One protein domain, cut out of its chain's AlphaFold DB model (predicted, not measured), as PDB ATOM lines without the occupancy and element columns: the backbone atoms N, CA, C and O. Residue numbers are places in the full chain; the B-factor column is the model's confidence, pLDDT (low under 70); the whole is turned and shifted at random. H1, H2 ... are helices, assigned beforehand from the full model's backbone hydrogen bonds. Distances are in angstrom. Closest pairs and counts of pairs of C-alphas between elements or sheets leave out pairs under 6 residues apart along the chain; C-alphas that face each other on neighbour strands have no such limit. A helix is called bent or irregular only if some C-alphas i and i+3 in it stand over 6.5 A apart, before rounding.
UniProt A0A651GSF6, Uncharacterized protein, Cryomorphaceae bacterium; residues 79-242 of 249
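Overview. This is residues 79 to 242 of the 249 residues of an uncharacterized protein of Cryomorphaceae bacterium (UniProt A0A651GSF6). Four helices, H1, H4, H5 and H6, make an up-and-down bundle, each running against the one before it in the chain, with H5 and H6 as a long helical hairpin in it. H2 runs out from the bundle at a steep tilt, making a V with H1, while the short H3 lies across H6. The printed part has 164 residues with six named helices, H1 to H6 in order, and no named strand; the class is all helix. It is compact, with a radius of gyration of the C-alphas of 16.9 A, and spans 57 by 45 by 27 A.

Arrangement. H1, residues 79 to 104, touches H4, residues 153 to 170, at a shallow tilt of 20 degrees, opposite ways; their closest C-alphas, of Ile 95 and Lys 162, are 7.0 A apart. H4 and H5, residues 180 to 207, form a helical hairpin at a shallow tilt of 19 degrees, with the C-alphas of Ala 163 and Asn 190 closest at 4.9 A. H5 and H6, residues 210 to 240, form another at 19 degrees, with the C-alphas of Ser 206 and Arg 213 closest at 4.3 A. H1 and H6 only just touch, with 3 pairs of C-alphas within 8 A, the closest Arg 96 and Leu 235 at 6.8 A; H4 and H6 are apart. H2, residues 117 to 134, touches H1 at a steep tilt of 64 degrees, with its residues 127 to 131 alone; the C-alphas of Val 100 and Arg 127 are closest at 7.2 A. H2 also touches H6, with its residues 131 to 134 alone, closest at Leu 131 and Ile 232, whose C-alphas are 6.8 A apart. H3, residues 139 to 145, touches H6 about perpendicular at 78 degrees, with the C-alphas of Ala 143 and Ala 225 closest at 4.9 A. In H1, H2 and H4 every O i to N i+4 pair is within hydrogen-bond range; in H5 22 of 24 are, in H6 25 of 27, and in H3 1 of 3, beside 3 of 4 O i to N i+3 pairs.

Along the chain. H1 begins at C-alpha 79 (82.198, 148.813, 131.012) and is 36.7 A long. H2 and H4 are each 25.7 A and H3 is 9.9 A. H5 is 42.1 A, from C-alpha 180 at (77.277, 130.116, 133.612). H6 is 44.1 A, ending at C-alpha 240 (87.348, 129.777, 120.611); it is irregular, with C-alphas 211 and 214 8.1 A apart.

Size, cuts and confidence. The two C-alphas farthest apart, of Val 79 and Glu 211, are 57.2 A apart. The printed part has no cut. The link from H1 to H2, residues 105 to 116, is long. Mean pLDDT of the printed part is 91.9; residues 174 to 176 are under 70.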
ATOM      1  N   VAL A  79      80.808 148.531 130.607       78.44
ATOM      2  CA  VAL A  79      82.198 148.813 131.012       78.44
ATOM      3  C   VAL A  79      82.745 147.723 131.937       78.44
ATOM      4  O   VAL A  79      83.861 147.253 131.739       78.44
ATOM      5  N   VAL A  80      81.969 147.292 132.936       79.69
ATOM      6  CA  VAL A  80      82.386 146.225 133.864       79.69
ATOM      7  C   VAL A  80      82.600 144.904 133.125       79.69
ATOM      8  O   VAL A  80      83.596 144.228 133.369       79.69
ATOM      9  N   GLN A  81      81.702 144.548 132.204       80.88
ATOM     10  CA  GLN A  81      81.812 143.336 131.397       80.88
ATOM     11  C   GLN A  81      83.069 143.371 130.524       80.88
ATOM     12  O   GLN A  81      83.815 142.401 130.501       80.88
ATOM     13  N   GLU A  82      83.346 144.494 129.862       82.25
ATOM     14  CA  GLU A  82      84.555 144.661 129.052       82.25
ATOM     15  C   GLU A  82      85.838 144.519 129.884       82.25
ATOM     16  O   GLU A  82      86.790 143.864 129.458       82.25
ATOM     17  N   GLN A  83      85.852 145.070 131.100       83.44
ATOM     18  CA  GLN A  83      86.972 144.910 132.027       83.44
ATOM     19  C   GLN A  83      87.133 143.463 132.503       83.44
ATOM     20  O   GLN A  83      88.259 142.969 132.558       83.44
ATOM     21  N   CYS A  84      86.036 142.770 132.819       84.88
ATOM     22  CA  CYS A  84      86.075 141.357 133.201       84.88
ATOM     23  C   CYS A  84      86.581 140.490 132.042       84.88
ATOM     24  O   CYS A  84      87.522 139.722 132.228       84.88
ATOM     25  N   ASP A  85      86.034 140.678 130.839       86.50
ATOM     26  CA  ASP A  85      86.476 140.001 129.616       86.50
ATOM     27  C   ASP A  85      87.976 140.222 129.375       86.50
ATOM     28  O   ASP A  85      88.697 139.279 129.052       86.50
ATOM     29  N   TYR A  86      88.467 141.452 129.561       87.12
ATOM     30  CA  TYR A  86      89.888 141.773 129.433       87.12
ATOM     31  C   TYR A  86      90.751 141.040 130.464       87.12
ATOM     32  O   TYR A  86      91.786 140.472 130.107       87.12
ATOM     33  N   LEU A  87      90.351 141.046 131.739       89.38
ATOM     34  CA  LEU A  87      91.103 140.375 132.800       89.38
ATOM     35  C   LEU A  87      91.158 138.861 132.574       89.38
ATOM     36  O   LEU A  87      92.234 138.271 132.697       89.38
ATOM     37  N   ILE A  88      90.034 138.262 132.176       91.12
ATOM     38  CA  ILE A  88      89.952 136.847 131.811       91.12
ATOM     39  C   ILE A  88      90.861 136.571 130.614       91.12
ATOM     40  O   ILE A  88      91.745 135.722 130.710       91.12
ATOM     41  N   ALA A  89      90.734 137.335 129.526       91.06
ATOM     42  CA  ALA A  89      91.522 137.115 128.316       91.06
ATOM     43  C   ALA A  89      93.029 137.255 128.546       91.06
ATOM     44  O   ALA A  89      93.835 136.468 128.042       91.06
ATOM     45  N   ARG A  90      93.422 138.230 129.368       91.62
ATOM     46  CA  ARG A  90      94.807 138.417 129.791       91.62
ATOM     47  C   ARG A  90      95.313 137.227 130.603       91.62
ATOM     48  O   ARG A  90      96.438 136.788 130.365       91.62
ATOM     49  N   ASN A  91      94.528 136.735 131.559       93.31
ATOM     50  CA  ASN A  91      94.913 135.596 132.388       93.31
ATOM     51  C   ASN A  91      95.050 134.320 131.546       93.31
ATOM     52  O   ASN A  91      96.109 133.695 131.547       93.31
ATOM     53  N   VAL A  92      94.044 134.009 130.727       94.56
ATOM     54  CA  VAL A  92      94.058 132.867 129.803       94.56
ATOM     55  C   VAL A  92      95.260 132.942 128.864       94.56
ATOM     56  O   VAL A  92      96.017 131.981 128.765       94.56
ATOM     57  N   SER A  93      95.530 134.094 128.236       92.56
ATOM     58  CA  SER A  93      96.696 134.236 127.351       92.56
ATOM     59  C   SER A  93      98.021 133.988 128.078       92.56
ATOM     60  O   SER A  93      98.926 133.390 127.496       92.56
ATOM     61  N   ARG A  94      98.152 134.442 129.331       93.88
ATOM     62  CA  ARG A  94      99.351 134.208 130.148       93.88
ATOM     63  C   ARG A  94      99.512 132.739 130.501       93.88
ATOM     64  O   ARG A  94     100.630 132.243 130.429       93.88
ATOM     65  N   ILE A  95      98.421 132.062 130.853       96.06
ATOM     66  CA  ILE A  95      98.430 130.627 131.149       96.06
ATOM     67  C   ILE A  95      98.823 129.848 129.897       96.06
ATOM     68  O   ILE A  95      99.731 129.033 129.973       96.06
ATOM     69  N   ARG A  96      98.232 130.150 128.733       95.25
ATOM     70  CA  ARG A  96      98.583 129.509 127.451       95.25
ATOM     71  C   ARG A  96     100.072 129.634 127.144       95.25
ATOM     72  O   ARG A  96     100.707 128.650 126.786       95.25
ATOM     73  N   GLU A  97     100.631 130.832 127.295       93.19
ATOM     74  CA  GLU A  97     102.058 131.091 127.075       93.19
ATOM     75  C   GLU A  97     102.950 130.371 128.096       93.19
ATOM     76  O   GLU A  97     103.905 129.689 127.725       93.19
ATOM     77  N   GLY A  98     102.619 130.479 129.384       94.19
ATOM     78  CA  GLY A  98     103.363 129.814 130.447       94.19
ATOM     79  C   GLY A  98     103.323 128.297 130.329       94.19
ATOM     80  O   GLY A  98     104.342 127.654 130.548       94.19
ATOM     81  N   LEU A  99     102.186 127.731 129.927       96.31
ATOM     82  CA  LEU A  99     102.014 126.303 129.699       96.31
ATOM     83  C   LEU A  99     102.959 125.809 128.604       96.31
ATOM     84  O   LEU A  99     103.775 124.925 128.856       96.31
ATOM     85  N   VAL A 100     102.913 126.413 127.409       95.38
ATOM     86  CA  VAL A 100     103.758 125.965 126.291       95.38
ATOM     87  C   VAL A 100     105.245 126.116 126.593       95.38
ATOM     88  O   VAL A 100     106.038 125.239 126.257       95.38
ATOM     89  N   TYR A 101     105.634 127.193 127.276       95.19
ATOM     90  CA  TYR A 101     107.029 127.436 127.623       95.19
ATOM     91  C   TYR A 101     107.516 126.479 128.718       95.19
ATOM     92  O   TYR A 101     108.571 125.862 128.581       95.19
ATOM     93  N   ARG A 102     106.751 126.327 129.806       95.75
ATOM     94  CA  ARG A 102     107.188 125.599 131.009       95.75
ATOM     95  C   ARG A 102     106.992 124.092 130.906       95.75
ATOM     96  O   ARG A 102     107.842 123.362 131.405       95.75
ATOM     97  N   ALA A 103     105.899 123.641 130.289       94.88
ATOM     98  CA  ALA A 103     105.572 122.222 130.162       94.88
ATOM     99  C   ALA A 103     106.146 121.592 128.887       94.88
ATOM    100  O   ALA A 103     106.500 120.417 128.913       94.88
ATOM    101  N   PHE A 104     106.313 122.365 127.806       95.81
ATOM    102  CA  PHE A 104     106.739 121.837 126.501       95.81
ATOM    103  C   PHE A 104     107.992 122.509 125.921       95.81
ATOM    104  O   PHE A 104     108.420 122.166 124.821       95.81
ATOM    105  N   GLY A 105     108.606 123.458 126.636       92.69
ATOM    106  CA  GLY A 105     109.849 124.096 126.198       92.69
ATOM    107  C   GLY A 105     109.707 124.927 124.921       92.69
ATOM    108  O   GLY A 105     110.676 125.047 124.171       92.69
ATOM    109  N   PHE A 106     108.518 125.475 124.650       94.25
ATOM    110  CA  PHE A 106     108.242 126.244 123.439       94.25
ATOM    111  C   PHE A 106     109.226 127.405 123.256       94.25
ATOM    112  O   PHE A 106     109.386 128.258 124.132       94.25
ATOM    113  N   ARG A 107     109.868 127.445 122.085       91.06
ATOM    114  CA  ARG A 107     110.747 128.530 121.647       91.06
ATOM    115  C   ARG A 107     110.278 128.988 120.270       91.06
ATOM    116  O   ARG A 107     110.439 128.222 119.319       91.06
ATOM    117  N   PRO A 108     109.685 130.186 120.149       89.31
ATOM    118  CA  PRO A 108     109.189 130.649 118.865       89.31
ATOM    119  C   PRO A 108     110.344 130.901 117.897       89.31
ATOM    120  O   PRO A 108     111.403 131.409 118.276       89.31
ATOM    121  N   HIS A 109     110.126 130.574 116.629       88.88
ATOM    122  CA  HIS A 109     111.045 130.918 115.559       88.88
ATOM    123  C   HIS A 109     110.823 132.378 115.151       88.88
ATOM    124  O   HIS A 109     109.792 132.715 114.574       88.88
ATOM    125  N   ILE A 110     111.776 133.254 115.470       87.12
ATOM    126  CA  ILE A 110     111.683 134.684 115.157       87.12
ATOM    127  C   ILE A 110     112.124 134.900 113.707       87.12
ATOM    128  O   ILE A 110     113.309 134.780 113.391       87.12
ATOM    129  N   LYS A 111     111.173 135.228 112.826       85.56
ATOM    130  CA  LYS A 111     111.477 135.630 111.446       85.56
ATOM    131  C   LYS A 111     112.163 136.994 111.444       85.56
ATOM    132  O   LYS A 111     111.709 137.932 112.097       85.56
ATOM    133  N   THR A 112     113.250 137.109 110.693       81.75
ATOM    134  CA  THR A 112     113.969 138.371 110.512       81.75
ATOM    135  C   THR A 112     113.104 139.380 109.754       81.75
ATOM    136  O   THR A 112     112.527 139.052 108.720       81.75
ATOM    137  N   GLY A 113     113.024 140.612 110.261       80.62
ATOM    138  CA  GLY A 113     112.298 141.719 109.624       80.62
ATOM    139  C   GLY A 113     110.872 141.968 110.125       80.62
ATOM    140  O   GLY A 113     110.262 142.931 109.679       80.62
ATOM    141  N   LEU A 114     110.348 141.156 111.052       81.19
ATOM    142  CA  LEU A 114     109.083 141.448 111.737       81.19
ATOM    143  C   LEU A 114     109.336 142.308 112.979       81.19
ATOM    144  O   LEU A 114     110.159 141.950 113.822       81.19
ATOM    145  N   GLU A 115     108.586 143.401 113.134       84.00
ATOM    146  CA  GLU A 115     108.669 144.286 114.300       84.00
ATOM    147  C   GLU A 115     107.310 144.440 115.003       84.00
ATOM    148  O   GLU A 115     106.241 144.411 114.394       84.00
ATOM    149  N   GLY A 116     107.351 144.599 116.330       83.69
ATOM    150  CA  GLY A 116     106.191 144.954 117.151       83.69
ATOM    151  C   GLY A 116     105.004 143.984 117.055       83.69
ATOM    152  O   GLY A 116     105.046 142.859 117.568       83.69
ATOM    153  N   ALA A 117     103.904 144.462 116.467       83.31
ATOM    154  CA  ALA A 117     102.628 143.749 116.415       83.31
ATOM    155  C   ALA A 117     102.693 142.484 115.548       83.31
ATOM    156  O   ALA A 117     102.173 141.447 115.957       83.31
ATOM    157  N   GLU A 118     103.387 142.544 114.409       84.38
ATOM    158  CA  GLU A 118     103.484 141.422 113.467       84.38
ATOM    159  C   GLU A 118     104.277 140.253 114.063       84.38
ATOM    160  O   GLU A 118     103.887 139.093 113.938       84.38
ATOM    161  N   LEU A 119     105.350 140.557 114.803       86.62
ATOM    162  CA  LEU A 119     106.107 139.551 115.546       86.62
ATOM    163  C   LEU A 119     105.239 138.886 116.624       86.62
ATOM    164  O   LEU A 119     105.258 137.668 116.785       86.62
ATOM    165  N   THR A 120     104.459 139.684 117.356       86.00
ATOM    166  CA  THR A 120     103.568 139.170 118.407       86.00
ATOM    167  C   THR A 120     102.499 138.247 117.822       86.00
ATOM    168  O   THR A 120     102.163 137.226 118.422       86.00
ATOM    169  N   GLU A 121     101.959 138.588 116.653       87.50
ATOM    170  CA  GLU A 121     100.979 137.768 115.946       87.50
ATOM    171  C   GLU A 121     101.586 136.458 115.427       87.50
ATOM    172  O   GLU A 121     100.997 135.396 115.638       87.50
ATOM    173  N   ASP A 122     102.792 136.494 114.853       89.31
ATOM    174  CA  ASP A 122     103.488 135.289 114.387       89.31
ATOM    175  C   ASP A 122     103.807 134.329 115.549       89.31
ATOM    176  O   ASP A 122     103.509 133.137 115.469       89.31
ATOM    177  N   VAL A 123     104.298 134.844 116.684       90.25
ATOM    178  CA  VAL A 123     104.538 134.040 117.900       90.25
ATOM    179  C   VAL A 123     103.242 133.414 118.418       90.25
ATOM    180  O   VAL A 123     103.219 132.239 118.793       90.25
ATOM    181  N   ARG A 124     102.144 134.180 118.436       89.12
ATOM    182  CA  ARG A 124     100.830 133.665 118.846       89.12
ATOM    183  C   ARG A 124     100.357 132.555 117.925       89.12
ATOM    184  O   ARG A 124      99.864 131.554 118.430       89.12
ATOM    185  N   LYS A 125     100.540 132.708 116.616       91.12
ATOM    186  CA  LYS A 125     100.177 131.690 115.634       91.12
ATOM    187  C   LYS A 125     100.967 130.400 115.844       91.12
ATOM    188  O   LYS A 125     100.358 129.344 115.948       91.12
ATOM    189  N   GLN A 126     102.286 130.485 116.011       93.94
ATOM    190  CA  GLN A 126     103.128 129.314 116.294       93.94
ATOM    191  C   GLN A 126     102.717 128.597 117.592       93.94
ATOM    192  O   GLN A 126     102.679 127.369 117.652       93.94
ATOM    193  N   ARG A 127     102.386 129.356 118.644       93.50
ATOM    194  CA  ARG A 127     101.874 128.794 119.903       93.50
ATOM    195  C   ARG A 127     100.530 128.103 119.702       93.50
ATOM    196  O   ARG A 127     100.298 127.044 120.273       93.50
ATOM    197  N   ASP A 128      99.634 128.738 118.963       92.25
ATOM    198  CA  ASP A 128      98.306 128.205 118.696       92.25
ATOM    199  C   ASP A 128      98.408 126.895 117.900       92.25
ATOM    200  O   ASP A 128      97.832 125.901 118.318       92.25
ATOM    201  N   GLU A 129      99.248 126.847 116.863       93.81
ATOM    202  CA  GLU A 129      99.543 125.624 116.104       93.81
ATOM    203  C   GLU A 129     100.111 124.504 116.995       93.81
ATOM    204  O   GLU A 129      99.747 123.333 116.841       93.81
ATOM    205  N   LEU A 130     100.979 124.849 117.954       94.31
ATOM    206  CA  LEU A 130     101.480 123.886 118.933       94.31
ATOM    207  C   LEU A 130     100.349 123.354 119.820       94.31
ATOM    208  O   LEU A 130     100.230 122.142 119.962       94.31
ATOM    209  N   LEU A 131      99.529 124.227 120.413       94.00
ATOM    210  CA  LEU A 131      98.428 123.815 121.290       94.00
ATOM    211  C   LEU A 131      97.407 122.945 120.547       94.00
ATOM    212  O   LEU A 131      97.048 121.889 121.058       94.00
ATOM    213  N   ASP A 132      97.044 123.309 119.317       93.25
ATOM    214  CA  ASP A 132      96.135 122.531 118.465       93.25
ATOM    215  C   ASP A 132      96.723 121.152 118.105       93.25
ATOM    216  O   ASP A 132      95.999 120.179 117.877       93.25
ATOM    217  N   THR A 133      98.053 121.054 118.028       94.19
ATOM    218  CA  THR A 133      98.747 119.776 117.830       94.19
ATOM    219  C   THR A 133      98.728 118.943 119.106       94.19
ATOM    220  O   THR A 133      98.453 117.749 119.039       94.19
ATOM    221  N   LEU A 134      99.015 119.555 120.259       94.44
ATOM    222  CA  LEU A 134      99.065 118.871 121.552       94.44
ATOM    223  C   LEU A 134      97.683 118.379 122.002       94.44
ATOM    224  O   LEU A 134      97.603 117.285 122.545       94.44
ATOM    225  N   GLN A 135      96.613 119.125 121.711       94.12
ATOM    226  CA  GLN A 135      95.226 118.753 122.030       94.12
ATOM    227  C   GLN A 135      94.813 117.405 121.414       94.12
ATOM    228  O   GLN A 135      93.965 116.702 121.948       94.12
ATOM    229  N   LYS A 136      95.407 117.032 120.275       94.00
ATOM    230  CA  LYS A 136      95.086 115.789 119.556       94.00
ATOM    231  C   LYS A 136      95.856 114.578 120.072       94.00
ATOM    232  O   LYS A 136      95.601 113.465 119.612       94.00
ATOM    233  N   LEU A 137      96.842 114.789 120.941       93.88
ATOM    234  CA  LEU A 137      97.686 113.717 121.446       93.88
ATOM    235  C   LEU A 137      97.037 113.078 122.675       93.88
ATOM    236  O   LEU A 137      96.537 113.797 123.538       93.88
ATOM    237  N   PRO A 138      97.090 111.745 122.802       94.81
ATOM    238  CA  PRO A 138      96.693 111.091 124.035       94.81
ATOM    239  C   PRO A 138      97.725 111.362 125.143       94.81
ATOM    240  O   PRO A 138      98.893 111.682 124.875       94.81
ATOM    241  N   ALA A 139      97.307 111.203 126.399       93.25
ATOM    242  CA  ALA A 139      98.124 111.516 127.571       93.25
ATOM    243  C   ALA A 139      99.474 110.776 127.576       93.25
ATOM    244  O   ALA A 139     100.493 111.346 127.962       93.25
ATOM    245  N   GLU A 140      99.532 109.538 127.078       94.19
ATOM    246  CA  GLU A 140     100.766 108.748 127.025       94.19
ATOM    247  C   GLU A 140     101.805 109.335 126.060       94.19
ATOM    248  O   GLU A 140     103.015 109.225 126.281       94.19
ATOM    249  N   GLU A 141     101.355 109.957 124.969       94.25
ATOM    250  CA  GLU A 141     102.237 110.669 124.045       94.25
ATOM    251  C   GLU A 141     102.614 112.044 124.584       94.25
ATOM    252  O   GLU A 141     103.763 112.471 124.430       94.25
ATOM    253  N   LEU A 142     101.677 112.712 125.262       93.75
ATOM    254  CA  LEU A 142     101.921 114.001 125.891       93.75
ATOM    255  C   LEU A 142     102.980 113.889 126.993       93.75
ATOM    256  O   LEU A 142     103.903 114.700 127.029       93.75
ATOM    257  N   ALA A 143     102.929 112.825 127.802       93.88
ATOM    258  CA  ALA A 143     103.906 112.521 128.849       93.88
ATOM    259  C   ALA A 143     105.351 112.500 128.327       93.88
ATOM    260  O   ALA A 143     106.262 112.987 128.992       93.88
ATOM    261  N   LYS A 144     105.566 111.996 127.104       94.19
ATOM    262  CA  LYS A 144     106.894 111.939 126.465       94.19
ATOM    263  C   LYS A 144     107.406 113.308 126.014       94.19
ATOM    264  O   LYS A 144     108.602 113.460 125.784       94.19
ATOM    265  N   ARG A 145     106.511 114.283 125.834       94.00
ATOM    266  CA  ARG A 145     106.839 115.647 125.394       94.00
ATOM    267  C   ARG A 145     107.016 116.623 126.554       94.00
ATOM    268  O   ARG A 145     107.511 117.726 126.323       94.00
ATOM    269  N   ILE A 146     106.624 116.237 127.769       95.62
ATOM    270  CA  ILE A 146     106.806 117.067 128.959       95.62
ATOM    271  C   ILE A 146     108.300 117.273 129.206       95.62
ATOM    272  O   ILE A 146     109.074 116.318 129.301       95.62
ATOM    273  N   VAL A 147     108.713 118.531 129.340       95.62
ATOM    274  CA  VAL A 147     110.100 118.844 129.690       95.62
ATOM    275  C   VAL A 147     110.335 118.636 131.191       95.62
ATOM    276  O   VAL A 147     109.526 119.094 132.002       95.62
ATOM    277  N   PRO A 148     111.467 118.036 131.613       92.69
ATOM    278  CA  PRO A 148     111.760 117.828 133.035       92.69
ATOM    279  C   PRO A 148     111.783 119.119 133.861       92.69
ATOM    280  O   PRO A 148     111.508 119.094 135.057       92.69
ATOM    281  N   SER A 149     112.064 120.263 133.225       93.69
ATOM    282  CA  SER A 149     112.030 121.572 133.881       93.69
ATOM    283  C   SER A 149     110.654 121.927 134.444       93.69
ATOM    284  O   SER A 149     110.593 122.763 135.342       93.69
ATOM    285  N   LEU A 150     109.569 121.302 133.965       96.38
ATOM    286  CA  LEU A 150     108.225 121.459 134.524       96.38
ATOM    287  C   LEU A 150     108.203 121.154 136.027       96.38
ATOM    288  O   LEU A 150     107.568 121.882 136.786       96.38
ATOM    289  N   PHE A 151     108.937 120.130 136.461       96.50
ATOM    290  CA  PHE A 151     108.897 119.603 137.823       96.50
ATOM    291  C   PHE A 151     109.830 120.357 138.776       96.50
ATOM    292  O   PHE A 151     110.709 119.782 139.412       96.50
ATOM    293  N   THR A 152     109.655 121.673 138.852       95.69
ATOM    294  CA  THR A 152     110.438 122.562 139.718       95.69
ATOM    295  C   THR A 152     109.523 123.368 140.629       95.69
ATOM    296  O   THR A 152     108.377 123.659 140.280       95.69
ATOM    297  N   GLU A 153     110.039 123.792 141.784       95.50
ATOM    298  CA  GLU A 153     109.296 124.646 142.720       95.50
ATOM    299  C   GLU A 153     108.858 125.969 142.071       95.50
ATOM    300  O   GLU A 153     107.749 126.450 142.298       95.50
ATOM    301  N   LEU A 154     109.688 126.524 141.184       96.31
ATOM    302  CA  LEU A 154     109.366 127.739 140.436       96.31
ATOM    303  C   LEU A 154     108.123 127.557 139.555       96.31
ATOM    304  O   LEU A 154     107.267 128.439 139.502       96.31
ATOM    305  N   ASN A 155     108.009 126.418 138.870       96.50
ATOM    306  CA  ASN A 155     106.850 126.124 138.031       96.50
ATOM    307  C   ASN A 155     105.620 125.752 138.858       96.50
ATOM    308  O   ASN A 155     104.525 126.186 138.507       96.50
ATOM    309  N   PHE A 156     105.793 125.045 139.977       97.38
ATOM    310  CA  PHE A 156     104.720 124.841 140.950       97.38
ATOM    311  C   PHE A 156     104.123 126.186 141.397       97.38
ATOM    312  O   PHE A 156     102.923 126.405 141.250       97.38
ATOM    313  N   ASN A 157     104.968 127.112 141.862       97.88
ATOM    314  CA  ASN A 157     104.531 128.428 142.327       97.88
ATOM    315  C   ASN A 157     103.850 129.233 141.213       97.88
ATOM    316  O   ASN A 157     102.852 129.901 141.467       97.88
ATOM    317  N   TYR A 158     104.343 129.132 139.975       97.38
ATOM    318  CA  TYR A 158     103.712 129.773 138.823       97.38
ATOM    319  C   TYR A 158     102.282 129.266 138.580       97.38
ATOM    320  O   TYR A 158     101.364 130.076 138.458       97.38
ATOM    321  N   PHE A 159     102.064 127.949 138.505       97.56
ATOM    322  CA  PHE A 159     100.720 127.411 138.251       97.56
ATOM    323  C   PHE A 159      99.781 127.625 139.441       97.56
ATOM    324  O   PHE A 159      98.604 127.913 139.238       97.56
ATOM    325  N   GLU A 160     100.308 127.590 140.664       97.56
ATOM    326  CA  GLU A 160      99.561 127.921 141.877       97.56
ATOM    327  C   GLU A 160      99.100 129.387 141.882       97.56
ATOM    328  O   GLU A 160      97.938 129.678 142.174       97.56
ATOM    329  N   GLU A 161      99.978 130.314 141.487       97.69
ATOM    330  CA  GLU A 161      99.635 131.723 141.285       97.69
ATOM    331  C   GLU A 161      98.524 131.866 140.237       97.69
ATOM    332  O   GLU A 161      97.541 132.562 140.486       97.69
ATOM    333  N   LYS A 162      98.621 131.171 139.095       97.00
ATOM    334  CA  LYS A 162      97.594 131.234 138.038       97.00
ATOM    335  C   LYS A 162      96.270 130.601 138.430       97.00
ATOM    336  O   LYS A 162      95.216 131.124 138.058       97.00
ATOM    337  N   ALA A 163      96.293 129.542 139.231       96.94
ATOM    338  CA  ALA A 163      95.084 129.003 139.830       96.94
ATOM    339  C   ALA A 163      94.429 130.068 140.723       96.94
ATOM    340  O   ALA A 163      93.246 130.361 140.563       96.94
ATOM    341  N   ASN A 164      95.203 130.721 141.593       96.38
ATOM    342  CA  ASN A 164      94.693 131.753 142.496       96.38
ATOM    343  C   ASN A 164      94.189 133.000 141.744       96.38
ATOM    344  O   ASN A 164      93.145 133.537 142.100       96.38
ATOM    345  N   GLU A 165      94.867 133.440 140.680       95.06
ATOM    346  CA  GLU A 165      94.377 134.513 139.801       95.06
ATOM    347  C   GLU A 165      93.020 134.140 139.183       95.06
ATOM    348  O   GLU A 165      92.087 134.940 139.228       95.06
ATOM    349  N   THR A 166      92.876 132.910 138.685       94.44
ATOM    350  CA  THR A 166      91.617 132.405 138.111       94.44
ATOM    351  C   THR A 166      90.502 132.341 139.159       94.44
ATOM    352  O   THR A 166      89.381 132.781 138.906       94.44
ATOM    353  N   TRP A 167      90.819 131.883 140.371       94.69
ATOM    354  CA  TRP A 167      89.886 131.868 141.497       94.69
ATOM    355  C   TRP A 167      89.443 133.275 141.905       94.69
ATOM    356  O   TRP A 167      88.271 133.511 142.196       94.69
ATOM    357  N   ASN A 168      90.365 134.235 141.894       92.94
ATOM    358  CA  ASN A 168      90.045 135.621 142.201       92.94
ATOM    359  C   ASN A 168      89.090 136.215 141.162       92.94
ATOM    360  O   ASN A 168      88.180 136.934 141.561       92.94
ATOM    361  N   LEU A 169      89.239 135.880 139.872       90.12
ATOM    362  CA  LEU A 169      88.294 136.286 138.820       90.12
ATOM    363  C   LEU A 169      86.883 135.744 139.086       90.12
ATOM    364  O   LEU A 169      85.913 136.493 138.985       90.12
ATOM    365  N   LEU A 170      86.780 134.476 139.494       88.12
ATOM    366  CA  LEU A 170      85.512 133.833 139.864       88.12
ATOM    367  C   LEU A 170      84.854 134.441 141.112       88.12
ATOM    368  O   LEU A 170      83.639 134.376 141.246       88.12
ATOM    369  N   ASN A 171      85.634 135.038 142.014       87.81
ATOM    370  CA  ASN A 171      85.132 135.655 143.248       87.81
ATOM    371  C   ASN A 171      85.061 137.183 143.188       87.81
ATOM    372  O   ASN A 171      84.825 137.844 144.204       87.81
ATOM    373  N   MET A 172      85.262 137.784 142.014       85.19
ATOM    374  CA  MET A 172      85.023 139.214 141.861       85.19
ATOM    375  C   MET A 172      83.550 139.519 142.152       85.19
ATOM    376  O   MET A 172      82.660 138.756 141.790       85.19
ATOM    377  N   LYS A 173      83.272 140.700 142.715       70.19
ATOM    378  CA  LYS A 173      81.907 141.184 143.014       70.19
ATOM    379  C   LYS A 173      80.938 141.120 141.817       70.19
ATOM    380  O   LYS A 173      79.728 141.190 141.991       70.19
ATOM    381  N   HIS A 174      81.470 141.029 140.601       68.44
ATOM    382  CA  HIS A 174      80.712 140.994 139.353       68.44
ATOM    383  C   HIS A 174      80.674 139.609 138.687       68.44
ATOM    384  O   HIS A 174      80.119 139.487 137.599       68.44
ATOM    385  N   ALA A 175      81.216 138.570 139.328       68.19
ATOM    386  CA  ALA A 175      81.229 137.213 138.793       68.19
ATOM    387  C   ALA A 175      79.821 136.612 138.636       68.19
ATOM    388  O   ALA A 175      79.597 135.822 137.727       68.19
ATOM    389  N   GLU A 176      78.849 137.067 139.440       67.31
ATOM    390  CA  GLU A 176      77.422 136.705 139.329       67.31
ATOM    391  C   GLU A 176      76.820 137.000 137.945       67.31
ATOM    392  O   GLU A 176      75.791 136.438 137.577       67.31
ATOM    393  N   TYR A 177      77.447 137.898 137.180       70.00
ATOM    394  CA  TYR A 177      76.984 138.328 135.862       70.00
ATOM    395  C   TYR A 177      77.745 137.661 134.712       70.00
ATOM    396  O   TYR A 177      77.453 137.941 133.546       70.00
ATOM    397  N   LEU A 178      78.724 136.801 135.010       78.00
ATOM    398  CA  LEU A 178      79.371 135.977 133.995       78.00
ATOM    399  C   LEU A 178      78.383 134.926 133.484       78.00
ATOM    400  O   LEU A 178      77.504 134.457 134.210       78.00
ATOM    401  N   ALA A 179      78.529 134.546 132.215       83.88
ATOM    402  CA  ALA A 179      77.757 133.436 131.674       83.88
ATOM    403  C   ALA A 179      78.059 132.160 132.485       83.88
ATOM    404  O   ALA A 179      79.239 131.895 132.736       83.88
ATOM    405  N   PRO A 180      77.052 131.360 132.874       86.25
ATOM    406  CA  PRO A 180      77.277 130.116 133.612       86.25
ATOM    407  C   PRO A 180      78.278 129.183 132.923       86.25
ATOM    408  O   PRO A 180      79.104 128.563 133.585       86.25
ATOM    409  N   GLU A 181      78.254 129.137 131.590       88.06
ATOM    410  CA  GLU A 181      79.188 128.354 130.781       88.06
ATOM    411  C   GLU A 181      80.637 128.845 130.935       88.06
ATOM    412  O   GLU A 181      81.559 128.045 131.036       88.06
ATOM    413  N   LEU A 182      80.842 130.164 131.023       90.06
ATOM    414  CA  LEU A 182      82.162 130.745 131.274       90.06
ATOM    415  C   LEU A 182      82.646 130.461 132.696       90.06
ATOM    416  O   LEU A 182      83.823 130.177 132.895       90.06
ATOM    417  N   VAL A 183      81.749 130.528 133.680       90.94
ATOM    418  CA  VAL A 183      82.071 130.183 135.070       90.94
ATOM    419  C   VAL A 183      82.533 128.730 135.165       90.94
ATOM    420  O   VAL A 183      83.555 128.480 135.795       90.94
ATOM    421  N   ALA A 184      81.837 127.806 134.495       91.81
ATOM    422  CA  ALA A 184      82.228 126.399 134.438       91.81
ATOM    423  C   ALA A 184      83.634 126.224 133.840       91.81
ATOM    424  O   ALA A 184      84.508 125.694 134.516       91.81
ATOM    425  N   MET A 185      83.903 126.797 132.660       94.75
ATOM    426  CA  MET A 185      85.238 126.720 132.042       94.75
ATOM    427  C   MET A 185      86.348 127.293 132.939       94.75
ATOM    428  O   MET A 185      87.458 126.769 132.982       94.75
ATOM    429  N   LEU A 186      86.079 128.378 133.672       95.06
ATOM    430  CA  LEU A 186      87.051 128.962 134.602       95.06
ATOM    431  C   LEU A 186      87.248 128.111 135.867       95.06
ATOM    432  O   LEU A 186      88.347 128.109 136.426       95.06
ATOM    433  N   MET A 187      86.215 127.399 136.324       95.19
ATOM    434  CA  MET A 187      86.323 126.426 137.416       95.19
ATOM    435  C   MET A 187      87.139 125.206 136.990       95.19
ATOM    436  O   MET A 187      88.027 124.791 137.736       95.19
ATOM    437  N   ASP A 188      86.899 124.692 135.786       96.69
ATOM    438  CA  ASP A 188      87.662 123.581 135.217       96.69
ATOM    439  C   ASP A 188      89.132 123.989 135.056       96.69
ATOM    440  O   ASP A 188      90.024 123.323 135.576       96.69
ATOM    441  N   LEU A 189      89.392 125.178 134.493       97.38
ATOM    442  CA  LEU A 189      90.739 125.746 134.393       97.38
ATOM    443  C   LEU A 189      91.433 125.845 135.760       97.38
ATOM    444  O   LEU A 189      92.603 125.488 135.889       97.38
ATOM    445  N   ASN A 190      90.740 126.347 136.786       97.44
ATOM    446  CA  ASN A 190      91.297 126.450 138.135       97.44
ATOM    447  C   ASN A 190      91.640 125.071 138.717       97.44
ATOM    448  O   ASN A 190      92.731 124.903 139.265       97.44
ATOM    449  N   THR A 191      90.729 124.111 138.573       97.25
ATOM    450  CA  THR A 191      90.880 122.746 139.087       97.25
ATOM    451  C   THR A 191      92.076 122.066 138.433       97.25
ATOM    452  O   THR A 191      93.001 121.651 139.131       97.25
ATOM    453  N   SER A 192      92.155 122.080 137.103       97.81
ATOM    454  CA  SER A 192      93.267 121.454 136.392       97.81
ATOM    455  C   SER A 192      94.611 122.151 136.672       97.81
ATOM    456  O   SER A 192      95.653 121.501 136.726       97.81
ATOM    457  N   LEU A 193      94.639 123.466 136.936       98.06
ATOM    458  CA  LEU A 193      95.868 124.144 137.379       98.06
ATOM    459  C   LEU A 193      96.330 123.665 138.767       98.06
ATOM    460  O   LEU A 193      97.534 123.486 138.981       98.06
ATOM    461  N   LYS A 194      95.396 123.447 139.704       97.88
ATOM    462  CA  LYS A 194      95.701 122.899 141.037       97.88
ATOM    463  C   LYS A 194      96.199 121.461 140.950       97.88
ATOM    464  O   LYS A 194      97.208 121.137 141.581       97.88
ATOM    465  N   ASP A 195      95.552 120.639 140.133       97.88
ATOM    466  CA  ASP A 195      95.938 119.244 139.925       97.88
ATOM    467  C   ASP A 195      97.331 119.142 139.296       97.88
ATOM    468  O   ASP A 195      98.180 118.385 139.773       97.88
ATOM    469  N   LEU A 196      97.646 120.002 138.320       98.00
ATOM    470  CA  LEU A 196      98.989 120.071 137.744       98.00
ATOM    471  C   LEU A 196     100.031 120.418 138.819       98.00
ATOM    472  O   LEU A 196     101.095 119.798 138.885       98.00
ATOM    473  N   GLY A 197      99.716 121.366 139.705       97.12
ATOM    474  CA  GLY A 197     100.550 121.692 140.862       97.12
ATOM    475  C   GLY A 197     100.759 120.501 141.806       97.12
ATOM    476  O   GLY A 197     101.876 120.275 142.286       97.12
ATOM    477  N   ALA A 198      99.719 119.700 142.045       97.31
ATOM    478  CA  ALA A 198      99.809 118.487 142.852       97.31
ATOM    479  C   ALA A 198     100.729 117.438 142.207       97.31
ATOM    480  O   ALA A 198     101.591 116.878 142.891       97.31
ATOM    481  N   HIS A 199     100.628 117.229 140.892       97.62
ATOM    482  CA  HIS A 199     101.505 116.317 140.153       97.62
ATOM    483  C   HIS A 199     102.963 116.791 140.120       97.62
ATOM    484  O   HIS A 199     103.874 115.973 140.280       97.62
ATOM    485  N   ILE A 200     103.200 118.105 140.030       97.06
ATOM    486  CA  ILE A 200     104.545 118.680 140.160       97.06
ATOM    487  C   ILE A 200     105.150 118.353 141.532       97.06
ATOM    488  O   ILE A 200     106.290 117.889 141.616       97.06
ATOM    489  N   ARG A 201     104.385 118.530 142.615       96.19
ATOM    490  CA  ARG A 201     104.838 118.170 143.969       96.19
ATOM    491  C   ARG A 201     105.045 116.666 144.133       96.19
ATOM    492  O   ARG A 201     105.999 116.262 144.793       96.19
ATOM    493  N   MET A 202     104.178 115.847 143.539       95.56
ATOM    494  CA  MET A 202     104.302 114.390 143.560       95.56
ATOM    495  C   MET A 202     105.608 113.939 142.900       95.56
ATOM    496  O   MET A 202     106.325 113.127 143.474       95.56
ATOM    497  N   TYR A 203     105.967 114.526 141.757       96.19
ATOM    498  CA  TYR A 203     107.272 114.292 141.140       96.19
ATOM    499  C   TYR A 203     108.416 114.746 142.059       96.19
ATOM    500  O   TYR A 203     109.389 114.014 142.244       96.19
ATOM    501  N   GLY A 204     108.293 115.925 142.678       93.00
ATOM    502  CA  GLY A 204     109.297 116.469 143.599       93.00
ATOM    503  C   GLY A 204     109.587 115.570 144.809       93.00
ATOM    504  O   GLY A 204     110.723 115.509 145.275       93.00
ATOM    505  N   ARG A 205     108.611 114.772 145.273       93.19
ATOM    506  CA  ARG A 205     108.829 113.771 146.339       93.19
ATOM    507  C   ARG A 205     109.876 112.718 145.980       93.19
ATOM    508  O   ARG A 205     110.484 112.147 146.882       93.19
ATOM    509  N   SER A 206     110.143 112.499 144.694       93.00
ATOM    510  CA  SER A 206     111.182 111.570 144.240       93.00
ATOM    511  C   SER A 206     112.596 111.941 144.714       93.00
ATOM    512  O   SER A 206     113.459 111.070 144.793       93.00
ATOM    513  N   GLU A 207     112.834 113.211 145.066       89.75
ATOM    514  CA  GLU A 207     114.100 113.670 145.652       89.75
ATOM    515  C   GLU A 207     114.241 113.275 147.129       89.75
ATOM    516  O   GLU A 207     115.353 113.067 147.611       89.75
ATOM    517  N   GLN A 208     113.116 113.138 147.838       89.06
ATOM    518  CA  GLN A 208     113.063 112.798 149.264       89.06
ATOM    519  C   GLN A 208     113.021 111.280 149.491       89.06
ATOM    520  O   GLN A 208     113.648 110.779 150.422       89.06
ATOM    521  N   PHE A 209     112.322 110.541 148.627       92.62
ATOM    522  CA  PHE A 209     112.133 109.091 148.736       92.62
ATOM    523  C   PHE A 209     112.908 108.358 147.636       92.62
ATOM    524  O   PHE A 209     112.344 107.948 146.622       92.62
ATOM    525  N   GLN A 210     114.222 108.196 147.827       88.69
ATOM    526  CA  GLN A 210     115.111 107.634 146.798       88.69
ATOM    527  C   GLN A 210     114.772 106.184 146.413       88.69
ATOM    528  O   GLN A 210     114.910 105.822 145.245       88.69
ATOM    529  N   GLU A 211     114.286 105.377 147.360       90.25
ATOM    530  CA  GLU A 211     113.889 103.978 147.125       90.25
ATOM    531  C   GLU A 211     112.675 103.864 146.189       90.25
ATOM    532  O   GLU A 211     112.586 102.945 145.378       90.25
ATOM    533  N   GLU A 212     111.777 104.850 146.231       93.69
ATOM    534  CA  GLU A 212     110.554 104.922 145.423       93.69
ATOM    535  C   GLU A 212     110.662 105.960 144.295       93.69
ATOM    536  O   GLU A 212     109.662 106.345 143.683       93.69
ATOM    537  N   ARG A 213     111.875 106.433 143.984       94.19
ATOM    538  CA  ARG A 213     112.106 107.539 143.043       94.19
ATOM    539  C   ARG A 213     111.385 107.338 141.712       94.19
ATOM    540  O   ARG A 213     110.694 108.239 141.242       94.19
ATOM    541  N   MET A 214     111.520 106.146 141.131       94.25
ATOM    542  CA  MET A 214     110.893 105.797 139.854       94.25
ATOM    543  C   MET A 214     109.366 105.850 139.926       94.25
ATOM    544  O   MET A 214     108.726 106.295 138.976       94.25
ATOM    545  N   TYR A 215     108.781 105.438 141.051       95.38
ATOM    546  CA  TYR A 215     107.339 105.480 141.263       95.38
ATOM    547  C   TYR A 215     106.824 106.924 141.308       95.38
ATOM    548  O   TYR A 215     105.891 107.259 140.576       95.38
ATOM    549  N   TYR A 216     107.458 107.803 142.093       95.94
ATOM    550  CA  TYR A 216     107.063 109.215 142.195       95.94
ATOM    551  C   TYR A 216     107.250 109.976 140.881       95.94
ATOM    552  O   TYR A 216     106.366 110.732 140.479       95.94
ATOM    553  N   GLN A 217     108.368 109.750 140.184       95.31
ATOM    554  CA  GLN A 217     108.619 110.376 138.885       95.31
ATOM    555  C   GLN A 217     107.588 109.939 137.848       95.31
ATOM    556  O   GLN A 217     107.021 110.781 137.149       95.31
ATOM    557  N   ARG A 218     107.305 108.635 137.775       95.12
ATOM    558  CA  ARG A 218     106.318 108.083 136.850       95.12
ATOM    559  C   ARG A 218     104.916 108.602 137.156       95.12
ATOM    560  O   ARG A 218     104.296 109.184 136.277       95.12
ATOM    561  N   THR A 219     104.472 108.484 138.404       95.19
ATOM    562  CA  THR A 219     103.139 108.930 138.841       95.19
ATOM    563  C   THR A 219     102.953 110.435 138.638       95.19
ATOM    564  O   THR A 219     101.906 110.875 138.172       95.19
ATOM    565  N   GLY A 220     103.975 111.237 138.954       95.25
ATOM    566  CA  GLY A 220     103.950 112.679 138.722       95.25
ATOM    567  C   GLY A 220     103.898 113.037 137.236       95.25
ATOM    568  O   GLY A 220     103.154 113.934 136.858       95.25
ATOM    569  N   THR A 221     104.635 112.319 136.384       96.94
ATOM    570  CA  THR A 221     104.665 112.588 134.937       96.94
ATOM    571  C   THR A 221     103.386 112.140 134.238       96.94
ATOM    572  O   THR A 221     102.820 112.908 133.467       96.94
ATOM    573  N   GLU A 222     102.911 110.923 134.517       96.62
ATOM    574  CA  GLU A 222     101.668 110.385 133.950       96.62
ATOM    575  C   GLU A 222     100.463 111.219 134.405       96.62
ATOM    576  O   GLU A 222      99.662 111.640 133.574       96.62
ATOM    577  N   GLY A 223     100.385 111.553 135.699       96.50
ATOM    578  CA  GLY A 223      99.338 112.427 136.226       96.50
ATOM    579  C   GLY A 223      99.367 113.824 135.605       96.50
ATOM    580  O   GLY A 223      98.352 114.292 135.098       96.50
ATOM    581  N   ALA A 224     100.547 114.457 135.537       97.25
ATOM    582  CA  ALA A 224     100.691 115.753 134.878       97.25
ATOM    583  C   ALA A 224     100.255 115.698 133.408       97.25
ATOM    584  O   ALA A 224      99.625 116.634 132.936       97.25
ATOM    585  N   ALA A 225     100.554 114.618 132.685       97.06
ATOM    586  CA  ALA A 225     100.146 114.472 131.293       97.06
ATOM    587  C   ALA A 225      98.623 114.406 131.125       97.06
ATOM    588  O   ALA A 225      98.092 115.070 130.239       97.06
ATOM    589  N   HIS A 226      97.918 113.669 131.987       96.50
ATOM    590  CA  HIS A 226      96.454 113.658 131.979       96.50
ATOM    591  C   HIS A 226      95.886 115.053 132.242       96.50
ATOM    592  O   HIS A 226      95.144 115.572 131.415       96.50
ATOM    593  N   THR A 227      96.327 115.718 133.310       97.25
ATOM    594  CA  THR A 227      95.855 117.072 133.629       97.25
ATOM    595  C   THR A 227      96.202 118.097 132.548       97.25
ATOM    596  O   THR A 227      95.454 119.044 132.316       97.25
ATOM    597  N   LEU A 228      97.344 117.943 131.872       96.94
ATOM    598  CA  LEU A 228      97.721 118.808 130.758       96.94
ATOM    599  C   LEU A 228      96.794 118.629 129.551       96.94
ATOM    600  O   LEU A 228      96.591 119.611 128.841       96.94
ATOM    601  N   CYS A 229      96.221 117.441 129.323       96.19
ATOM    602  CA  CYS A 229      95.200 117.254 128.287       96.19
ATOM    603  C   CYS A 229      93.975 118.121 128.598       96.19
ATOM    604  O   CYS A 229      93.605 118.958 127.774       96.19
ATOM    605  N   ASP A 230      93.449 118.006 129.821       96.12
ATOM    606  CA  ASP A 230      92.287 118.776 130.280       96.12
ATOM    607  C   ASP A 230      92.563 120.289 130.227       96.12
ATOM    608  O   ASP A 230      91.762 121.071 129.717       96.12
ATOM    609  N   LEU A 231      93.750 120.722 130.678       96.62
ATOM    610  CA  LEU A 231      94.163 122.127 130.599       96.62
ATOM    611  C   LEU A 231      94.203 122.638 129.162       96.62
ATOM    612  O   LEU A 231      93.774 123.760 128.902       96.62
ATOM    613  N   ILE A 232      94.773 121.868 128.237       96.50
ATOM    614  CA  ILE A 232      94.884 122.288 126.840       96.50
ATOM    615  C   ILE A 232      93.493 122.399 126.220       96.50
ATOM    616  O   ILE A 232      93.238 123.394 125.546       96.50
ATOM    617  N   GLU A 233      92.604 121.441 126.484       95.44
ATOM    618  CA  GLU A 233      91.218 121.464 126.012       95.44
ATOM    619  C   GLU A 233      90.489 122.723 126.494       95.44
ATOM    620  O   GLU A 233      90.081 123.546 125.674       95.44
ATOM    621  N   VAL A 234      90.471 122.974 127.806       95.75
ATOM    622  CA  VAL A 234      89.818 124.159 128.385       95.75
ATOM    623  C   VAL A 234      90.407 125.468 127.839       95.75
ATOM    624  O   VAL A 234      89.691 126.445 127.605       95.75
ATOM    625  N   LEU A 235      91.722 125.530 127.614       95.50
ATOM    626  CA  LEU A 235      92.376 126.722 127.064       95.50
ATOM    627  C   LEU A 235      92.078 126.950 125.577       95.50
ATOM    628  O   LEU A 235      92.089 128.107 125.135       95.50
ATOM    629  N   VAL A 236      91.867 125.884 124.805       93.38
ATOM    630  CA  VAL A 236      91.413 125.966 123.411       93.38
ATOM    631  C   VAL A 236      89.962 126.432 123.379       93.38
ATOM    632  O   VAL A 236      89.681 127.420 122.701       93.38
ATOM    633  N   ASP A 237      89.091 125.853 124.202       93.31
ATOM    634  CA  ASP A 237      87.686 126.257 124.300       93.31
ATOM    635  C   ASP A 237      87.559 127.738 124.688       93.31
ATOM    636  O   ASP A 237      86.929 128.530 123.988       93.31
ATOM    637  N   LEU A 238      88.269 128.186 125.730       93.06
ATOM    638  CA  LEU A 238      88.284 129.599 126.128       93.06
ATOM    639  C   LEU A 238      88.778 130.529 125.008       93.06
ATOM    640  O   LEU A 238      88.311 131.667 124.885       93.06
ATOM    641  N   LYS A 239      89.719 130.077 124.171       91.06
ATOM    642  CA  LYS A 239      90.179 130.839 123.003       91.06
ATOM    643  C   LYS A 239      89.079 130.931 121.946       91.06
ATOM    644  O   LYS A 239      88.825 132.042 121.476       91.06
ATOM    645  N   GLU A 240      88.449 129.818 121.584       90.62
ATOM    646  CA  GLU A 240      87.348 129.777 120.611       90.62
ATOM    647  C   GLU A 240      86.168 130.650 121.051       90.62
ATOM    648  O   GLU A 240      85.550 131.346 120.241       90.62
ATOM    649  N   GLU A 241      85.940 130.720 122.361       88.69
ATOM    650  CA  GLU A 241      84.908 131.553 122.968       88.69
ATOM    651  C   GLU A 241      85.272 133.051 123.038       88.69
ATOM    652  O   GLU A 241      84.443 133.892 123.410       88.69
ATOM    653  N   GLY A 242      86.480 133.419 122.596       86.44
ATOM    654  CA  GLY A 242      86.947 134.800 122.458       86.44
ATOM    655  C   GLY A 242      87.638 135.366 123.700       86.44
ATOM    656  O   GLY A 242      87.863 136.582 123.772       86.44
TER     657      GLY A 242